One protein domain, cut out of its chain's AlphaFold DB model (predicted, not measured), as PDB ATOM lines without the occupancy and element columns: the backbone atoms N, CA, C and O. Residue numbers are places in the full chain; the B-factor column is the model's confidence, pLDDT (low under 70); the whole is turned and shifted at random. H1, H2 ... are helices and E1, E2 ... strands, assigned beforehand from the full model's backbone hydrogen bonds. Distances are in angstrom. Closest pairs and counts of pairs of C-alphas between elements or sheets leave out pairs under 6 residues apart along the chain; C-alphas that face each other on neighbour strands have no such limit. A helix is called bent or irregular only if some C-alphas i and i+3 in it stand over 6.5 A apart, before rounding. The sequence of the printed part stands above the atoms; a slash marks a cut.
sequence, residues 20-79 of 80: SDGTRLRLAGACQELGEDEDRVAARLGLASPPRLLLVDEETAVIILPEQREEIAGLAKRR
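AT A GLANCE: This is residues 20 to 79 of the 80 residues of an uncharacterized protein of Ramlibacter rhizophilus (UniProt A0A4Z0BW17). A small two-strand hairpin, E1 and E2, and a short helix, H2, both lie by the first half of one long, kinked helix, H1, and H2 crosses H1 at nearly a right angle. H1 makes the longest axis, and from its last residues the link of residues 46 to 54 folds back to the hairpin. The printed part has 60 residues, with two named helices and two named strands in the order H1, E1, E2, H2; the sheet's order is E1 - E2, antiparallel. The class is mostly helix, with 37 of the 43 residues in named elements held by helices. The whole is only just compact, close to loose, with a radius of gyration of the C-alphas of 12.0 A and spans of 36 by 25 by 16 A.

HOW THE PARTS SIT: Strands E1, residues 55 to 57, and E2, residues 62 to 64, form a hairpin and are antiparallel, with 163 degrees between their directions. C-alphas 56 and 63 face each other at 4.6 A. N 57 and O 62, at 2.8 A, and N 64 and O 55, at 2.8 A, are within hydrogen-bond range. Helix H1, residues 21 to 45, has 8 pairs of C-alphas within 10 A with E1 and 4 with E2, made by its residues 23 to 34. The closest C-alphas of H1 and E1 are those of Cys 31 and Leu 55, 7.3 A apart, while H1 and E2 are apart. Helix H2, residues 66 to 77, touches H1, which meets it with residues 24 to 32 alone; the closest C-alphas are those of Ala 28 and Ala 73, 4.5 A apart. Their lines are about perpendicular, but only just, at 70.4 degrees. Of the O i to N i+4 pairs, 19 of 21 in H1 and 3 of 8 in H2 are within hydrogen-bond range; in H2, 6 of 9 O i to N i+3 pairs are.

IN THESE COORDINATES: E1 runs from Leu 55 to Asp 57 and E2 from Val 62 to Ile 64. H1 begins at C-alpha 21, (258.059, 216.498, 294.435), and ends at C-alpha 45, (240.335, 201.606, 320.723), 35.0 A away. It is irregular, with C-alphas 26 and 29 being 7.1 A apart, and has a kink of 41 degrees near residue 29. H2 measures 17.7 A and ends at C-alpha 77, (256.300, 221.167, 308.977). It is neither bent nor irregular, but only just: C-alphas 67 and 70 are 6.2 A apart.

THE WHOLE: The two C-alphas farthest apart are those of Ser 20 and Gly 46, at 36.6 A. The printed part has no cut. The links E1 to E2 and E2 to H2 are tight, and H1 to E1, with 9 residues, is short; no link is long. The mean pLDDT of the printed part is 89.1, and residues 77 to 79 are under 70.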
ATOM      1  N   SER A  20     256.302 212.506 292.351       83.56
ATOM      2  CA  SER A  20     256.881 213.794 291.986       83.56
ATOM      3  C   SER A  20     256.934 214.707 293.208       83.56
ATOM      4  O   SER A  20     256.040 214.648 294.057       83.56
ATOM      5  N   ASP A  21     257.939 215.577 293.298       84.81
ATOM      6  CA  ASP A  21     258.059 216.498 294.435       84.81
ATOM      7  C   ASP A  21     256.801 217.363 294.606       84.81
ATOM      8  O   ASP A  21     256.367 217.617 295.729       84.81
ATOM      9  N   GLY A  22     256.146 217.738 293.499       85.75
ATOM     10  CA  GLY A  22     254.858 218.432 293.525       85.75
ATOM     11  C   GLY A  22     253.751 217.601 294.179       85.75
ATOM     12  O   GLY A  22     253.027 218.100 295.042       85.75
ATOM     13  N   THR A  23     253.656 216.316 293.830       87.00
ATOM     14  CA  THR A  23     252.708 215.378 294.447       87.00
ATOM     15  C   THR A  23     253.013 215.174 295.932       87.00
ATOM     16  O   THR A  23     252.090 215.224 296.745       87.00
ATOM     17  N   ARG A  24     254.290 215.015 296.311       88.38
ATOM     18  CA  ARG A  24     254.712 214.891 297.719       88.38
ATOM     19  C   ARG A  24     254.310 216.124 298.524       88.38
ATOM     20  O   ARG A  24     253.695 215.998 299.576       88.38
ATOM     21  N   LEU A  25     254.594 217.321 298.010       88.38
ATOM     22  CA  LEU A  25     254.247 218.577 298.678       88.38
ATOM     23  C   LEU A  25     252.737 218.758 298.839       88.38
ATOM     24  O   LEU A  25     252.292 219.207 299.894       88.38
ATOM     25  N   ARG A  26     251.951 218.400 297.818       90.69
ATOM     26  CA  ARG A  26     250.483 218.453 297.878       90.69
ATOM     27  C   ARG A  26     249.926 217.489 298.929       90.69
ATOM     28  O   ARG A  26     249.028 217.862 299.675       90.69
ATOM     29  N   LEU A  27     250.472 216.274 299.007       92.06
ATOM     30  CA  LEU A  27     249.994 215.213 299.901       92.06
ATOM     31  C   LEU A  27     250.561 215.289 301.328       92.06
ATOM     32  O   LEU A  27     250.139 214.515 302.184       92.06
ATOM     33  N   ALA A  28     251.475 216.221 301.615       92.50
ATOM     34  CA  ALA A  28     252.092 216.373 302.933       92.50
ATOM     35  C   ALA A  28     251.068 216.600 304.056       92.50
ATOM     36  O   ALA A  28     251.167 215.961 305.102       92.50
ATOM     37  N   GLY A  29     250.056 217.443 303.813       93.06
ATOM     38  CA  GLY A  29     248.967 217.675 304.766       93.06
ATOM     39  C   GLY A  29     248.143 216.413 305.018       93.06
ATOM     40  O   GLY A  29     247.991 215.998 306.158       93.06
ATOM     41  N   ALA A  30     247.721 215.731 303.951       93.50
ATOM     42  CA  ALA A  30     246.940 214.500 304.064       93.50
ATOM     43  C   ALA A  30     247.712 213.366 304.771       93.50
ATOM     44  O   ALA A  30     247.134 212.605 305.541       93.50
ATOM     45  N   CYS A  31     249.031 213.264 304.557       93.62
ATOM     46  CA  CYS A  31     249.874 212.302 305.276       93.62
ATOM     47  C   CYS A  31     249.946 212.607 306.779       93.62
ATOM     48  O   CYS A  31     249.964 211.669 307.578       93.62
ATOM     49  N   GLN A  32     249.995 213.891 307.153       93.25
ATOM     50  CA  GLN A  32     249.983 214.319 308.550       93.25
ATOM     51  C   GLN A  32     248.620 214.051 309.201       93.25
ATOM     52  O   GLN A  32     248.579 213.406 310.245       93.25
ATOM     53  N   GLU A  33     247.526 214.485 308.573       94.75
ATOM     54  CA  GLU A  33     246.160 214.277 309.077       94.75
ATOM     55  C   GLU A  33     245.859 212.790 309.285       94.75
ATOM     56  O   GLU A  33     245.341 212.405 310.330       94.75
ATOM     57  N   LEU A  34     246.267 211.936 308.338       95.38
ATOM     58  CA  LEU A  34     246.108 210.491 308.474       95.38
ATOM     59  C   LEU A  34     246.888 209.935 309.674       95.38
ATOM     60  O   LEU A  34     246.374 209.075 310.377       95.38
ATOM     61  N   GLY A  35     248.106 210.421 309.928       94.12
ATOM     62  CA  GLY A  35     248.878 210.020 311.110       94.12
ATOM     63  C   GLY A  35     248.195 210.426 312.419       94.12
ATOM     64  O   GLY A  35     248.080 209.621 313.340       94.12
ATOM     65  N   GLU A  36     247.665 211.648 312.478       94.75
ATOM     66  CA  GLU A  36     246.895 212.125 313.632       94.75
ATOM     67  C   GLU A  36     245.617 211.293 313.843       94.75
ATOM     68  O   GLU A  36     245.253 210.977 314.978       94.75
ATOM     69  N   ASP A  37     244.948 210.884 312.764       95.94
ATOM     70  CA  ASP A  37     243.793 209.985 312.823       95.94
ATOM     71  C   ASP A  37     244.142 208.591 313.331       95.94
ATOM     72  O   ASP A  37     243.407 208.036 314.153       95.94
ATOM     73  N   GLU A  38     245.262 208.029 312.889       95.81
ATOM     74  CA  GLU A  38     245.751 206.736 313.366       95.81
ATOM     75  C   GLU A  38     245.996 206.768 314.876       95.81
ATOM     76  O   GLU A  38     245.533 205.869 315.586       95.81
ATOM     77  N   ASP A  39     246.628 207.828 315.384       96.12
ATOM     78  CA  ASP A  39     246.852 208.035 316.817       96.12
ATOM     79  C   ASP A  39     245.532 208.182 317.587       96.12
ATOM     80  O   ASP A  39     245.331 207.547 318.633       96.12
ATOM     81  N   ARG A  40     244.582 208.966 317.058       97.19
ATOM     82  CA  ARG A  40     243.243 209.122 317.657       97.19
ATOM     83  C   ARG A  40     242.499 207.793 317.736       97.19
ATOM     84  O   ARG A  40     241.883 207.488 318.762       97.19
ATOM     85  N   VAL A  41     242.542 206.996 316.671       97.38
ATOM     86  CA  VAL A  41     241.911 205.672 316.615       97.38
ATOM     87  C   VAL A  41     242.584 204.713 317.592       97.38
ATOM     88  O   VAL A  41     241.881 204.009 318.319       97.38
ATOM     89  N   ALA A  42     243.915 204.718 317.664       97.81
ATOM     90  CA  ALA A  42     244.673 203.897 318.602       97.81
ATOM     91  C   ALA A  42     244.269 204.175 320.051       97.81
ATOM     92  O   ALA A  42     243.935 203.246 320.788       97.81
ATOM     93  N   ALA A  43     244.214 205.455 320.429       97.38
ATOM     94  CA  ALA A  43     243.805 205.883 321.761       97.38
ATOM     95  C   ALA A  43     242.350 205.500 322.064       97.38
ATOM     96  O   ALA A  43     242.053 204.976 323.138       97.38
ATOM     97  N   ARG A  44     241.438 205.710 321.106       98.00
ATOM     98  CA  ARG A  44     240.010 205.394 321.264       98.00
ATOM     99  C   ARG A  44     239.747 203.896 321.427       98.00
ATOM    100  O   ARG A  44     238.828 203.520 322.150       98.00
ATOM    101  N   LEU A  45     240.508 203.060 320.727       97.25
ATOM    102  CA  LEU A  45     240.335 201.606 320.723       97.25
ATOM    103  C   LEU A  45     241.244 200.882 321.728       97.25
ATOM    104  O   LEU A  45     241.133 199.667 321.867       97.25
ATOM    105  N   GLY A  46     242.130 201.600 322.425       96.88
ATOM    106  CA  GLY A  46     243.090 201.009 323.359       96.88
ATOM    107  C   GLY A  46     244.118 200.107 322.672       96.88
ATOM    108  O   GLY A  46     244.519 199.087 323.233       96.88
ATOM    109  N   LEU A  47     244.515 200.440 321.440       96.31
ATOM    110  CA  LEU A  47     245.508 199.662 320.700       96.31
ATOM    111  C   LEU A  47     246.906 199.900 321.276       96.31
ATOM    112  O   LEU A  47     247.271 201.027 321.602       96.31
ATOM    113  N   ALA A  48     247.718 198.842 321.335       95.69
ATOM    114  CA  ALA A  48     249.114 198.940 321.767       95.69
ATOM    115  C   ALA A  48     249.973 199.805 320.825       95.69
ATOM    116  O   ALA A  48     250.999 200.342 321.234       95.69
ATOM    117  N   SER A  49     249.561 199.930 319.563       93.56
ATOM    118  CA  SER A  49     250.206 200.763 318.556       93.56
ATOM    119  C   SER A  49     249.176 201.296 317.560       93.56
ATOM    120  O   SER A  49     248.206 200.583 317.271       93.56
ATOM    121  N   PRO A  50     249.399 202.483 316.973       94.88
ATOM    122  CA  PRO A  50     248.563 202.979 315.890       94.88
ATOM    123  C   PRO A  50     248.561 202.051 314.671       94.88
ATOM    124  O   PRO A  50     249.587 201.424 314.371       94.88
ATOM    125  N   PRO A  51     247.423 201.931 313.961       93.19
ATOM    126  CA  PRO A  51     247.398 201.263 312.669       93.19
ATOM    127  C   PRO A  51     248.284 202.024 311.674       93.19
ATOM    128  O   PRO A  51     248.461 203.228 311.789       93.19
ATOM    129  N   ARG A  52     248.847 201.306 310.697       93.00
ATOM    130  CA  ARG A  52     249.690 201.879 309.638       93.00
ATOM    131  C   ARG A  52     249.010 201.712 308.289       93.00
ATOM    132  O   ARG A  52     249.226 200.727 307.585       93.00
ATOM    133  N   LEU A  53     248.155 202.663 307.961       92.62
ATOM    134  CA  LEU A  53     247.383 202.720 306.733       92.62
ATOM    135  C   LEU A  53     248.230 203.281 305.587       92.62
ATOM    136  O   LEU A  53     249.152 204.081 305.778       92.62
ATOM    137  N   LEU A  54     247.913 202.825 304.380       92.56
ATOM    138  CA  LEU A  54     248.394 203.417 303.138       92.56
ATOM    139  C   LEU A  54     247.503 204.602 302.761       92.56
ATOM    140  O   LEU A  54     246.320 204.624 303.102       92.56
ATOM    141  N   LEU A  55     248.065 205.562 302.034       91.94
ATOM    142  CA  LEU A  55     247.310 206.662 301.445       91.94
ATOM    143  C   LEU A  55     247.249 206.450 299.936       91.94
ATOM    144  O   LEU A  55     248.280 206.251 299.295       91.94
ATOM    145  N   VAL A  56     246.046 206.472 299.370       90.44
ATOM    146  CA  VAL A  56     245.841 206.394 297.921       90.44
ATOM    147  C   VAL A  56     245.423 207.764 297.430       90.44
ATOM    148  O   VAL A  56     244.465 208.344 297.931       90.44
ATOM    149  N   ASP A  57     246.144 208.259 296.438       88.81
ATOM    150  CA  ASP A  57     245.751 209.423 295.671       88.81
ATOM    151  C   ASP A  57     245.255 208.975 294.299       88.81
ATOM    152  O   ASP A  57     246.036 208.626 293.411       88.81
ATOM    153  N   GLU A  58     243.936 208.972 294.142       87.31
ATOM    154  CA  GLU A  58     243.279 208.551 292.905       87.31
ATOM    155  C   GLU A  58     243.533 209.533 291.754       87.31
ATOM    156  O   GLU A  58     243.593 209.116 290.601       87.31
ATOM    157  N   GLU A  59     243.750 210.818 292.063       85.38
ATOM    158  CA  GLU A  59     243.985 211.868 291.067       85.38
ATOM    159  C   GLU A  59     245.279 211.628 290.280       85.38
ATOM    160  O   GLU A  59     245.284 211.696 289.050       85.38
ATOM    161  N   THR A  60     246.378 211.311 290.973       83.38
ATOM    162  CA  THR A  60     247.674 211.031 290.330       83.38
ATOM    163  C   THR A  60     247.995 209.541 290.220       83.38
ATOM    164  O   THR A  60     249.076 209.182 289.752       83.38
ATOM    165  N   ALA A  61     247.053 208.670 290.602       85.19
ATOM    166  CA  ALA A  61     247.209 207.216 290.647       85.19
ATOM    167  C   ALA A  61     248.456 206.773 291.440       85.19
ATOM    168  O   ALA A  61     249.212 205.892 291.016       85.19
ATOM    169  N   VAL A  62     248.671 207.400 292.600       85.12
ATOM    170  CA  VAL A  62     249.807 207.135 293.491       85.12
ATOM    171  C   VAL A  62     249.333 206.449 294.766       85.12
ATOM    172  O   VAL A  62     248.315 206.807 295.350       85.12
ATOM    173  N   ILE A  63     250.115 205.475 295.230       86.94
ATOM    174  CA  ILE A  63     249.953 204.856 296.545       86.94
ATOM    175  C   ILE A  63     251.165 205.245 297.386       86.94
ATOM    176  O   ILE A  63     252.300 204.970 296.998       86.94
ATOM    177  N   ILE A  64     250.922 205.871 298.533       88.12
ATOM    178  CA  ILE A  64     251.938 206.217 299.522       88.12
ATOM    179  C   ILE A  64     251.897 205.174 300.636       88.12
ATOM    180  O   ILE A  64     250.895 205.018 301.341       88.12
ATOM    181  N   LEU A  65     253.006 204.455 300.786       89.69
ATOM    182  CA  LEU A  65     253.187 203.469 301.845       89.69
ATOM    183  C   LEU A  65     253.444 204.152 303.198       89.69
ATOM    184  O   LEU A  65     253.953 205.276 303.222       89.69
ATOM    185  N   PRO A  66     253.152 203.484 304.332       89.75
ATOM    186  CA  PRO A  66     253.395 204.041 305.662       89.75
ATOM    187  C   PRO A  66     254.812 204.593 305.863       89.75
ATOM    188  O   PRO A  66     254.969 205.675 306.418       89.75
ATOM    189  N   GLU A  67     255.840 203.912 305.352       86.81
ATOM    190  CA  GLU A  67     257.241 204.327 305.510       86.81
ATOM    191  C   GLU A  67     257.557 205.630 304.759       86.81
ATOM    192  O   GLU A  67     258.432 206.390 305.160       86.81
ATOM    193  N   GLN A  68     256.831 205.906 303.673       87.25
ATOM    194  CA  GLN A  68     256.987 207.119 302.869       87.25
ATOM    195  C   GLN A  68     256.207 208.299 303.464       87.25
ATOM    196  O   GLN A  68     256.553 209.456 303.217       87.25
ATOM    197  N   ARG A  69     255.157 208.031 304.257       89.00
ATOM    198  CA  ARG A  69     254.318 209.078 304.859       89.00
ATOM    199  C   ARG A  69     255.092 209.943 305.839       89.00
ATOM    200  O   ARG A  69     254.883 211.150 305.841       89.00
ATOM    201  N   GLU A  70     255.990 209.365 306.634       83.06
ATOM    202  CA  GLU A  70     256.793 210.126 307.601       83.06
ATOM    203  C   GLU A  70     257.703 211.150 306.903       83.06
ATOM    204  O   GLU A  70     257.778 212.310 307.318       83.06
ATOM    205  N   GLU A  71     258.333 210.751 305.792       86.31
ATOM    206  CA  GLU A  71     259.159 211.636 304.964       86.31
ATOM    207  C   GLU A  71     258.322 212.784 304.376       86.31
ATOM    208  O   GLU A  71     258.704 213.953 304.457       86.31
ATOM    209  N   ILE A  72     257.151 212.453 303.826       87.56
ATOM    210  CA  ILE A  72     256.276 213.399 303.125       87.56
ATOM    211  C   ILE A  72     255.580 214.358 304.105       87.56
ATOM    212  O   ILE A  72     255.551 215.563 303.864       87.56
ATOM    213  N   ALA A  73     255.098 213.869 305.250       85.62
ATOM    214  CA  ALA A  73     254.519 214.698 306.312       85.62
ATOM    215  C   ALA A  73     255.547 215.688 306.892       85.62
ATOM    216  O   ALA A  73     255.213 216.825 307.233       85.62
ATOM    217  N   GLY A  74     256.829 215.305 306.937       82.69
ATOM    218  CA  GLY A  74     257.924 216.195 307.330       82.69
ATOM    219  C   GLY A  74     258.082 217.434 306.436       82.69
ATOM    220  O   GLY A  74     258.622 218.445 306.891       82.69
ATOM    221  N   LEU A  75     257.584 217.397 305.193       80.12
ATOM    222  CA  LEU A  75     257.602 218.541 304.275       80.12
ATOM    223  C   LEU A  75     256.585 219.624 304.664       80.12
ATOM    224  O   LEU A  75     256.861 220.806 304.457       80.12
ATOM    225  N   ALA A  76     255.448 219.252 305.265       71.00
ATOM    226  CA  ALA A  76     254.438 220.208 305.729       71.00
ATOM    227  C   ALA A  76     254.979 221.082 306.872       71.00
ATOM    228  O   ALA A  76     254.831 222.303 306.849       71.00
ATOM    229  N   LYS A  77     255.708 220.474 307.818       64.56
ATOM    230  CA  LYS A  77     256.300 221.167 308.977       64.56
ATOM    231  C   LYS A  77     257.356 222.212 308.614       64.56
ATOM    232  O   LYS A  77     257.600 223.109 309.405       64.56
ATOM    233  N   ARG A  78     257.991 222.116 307.441       64.81
ATOM    234  CA  ARG A  78     259.001 223.092 306.983       64.81
ATOM    235  C   ARG A  78     258.397 224.350 306.349       64.81
ATOM    236  O   ARG A  78     259.146 225.266 306.026       64.81
ATOM    237  N   ARG A  79     257.079 224.377 306.117       57.50
ATOM    238  CA  ARG A  79     256.360 225.516 305.513       57.50
ATOM    239  C   ARG A  79     255.520 226.319 306.512       57.50
ATOM    240  O   ARG A  79     255.026 227.370 306.113       57.50
TER     241      ARG A  79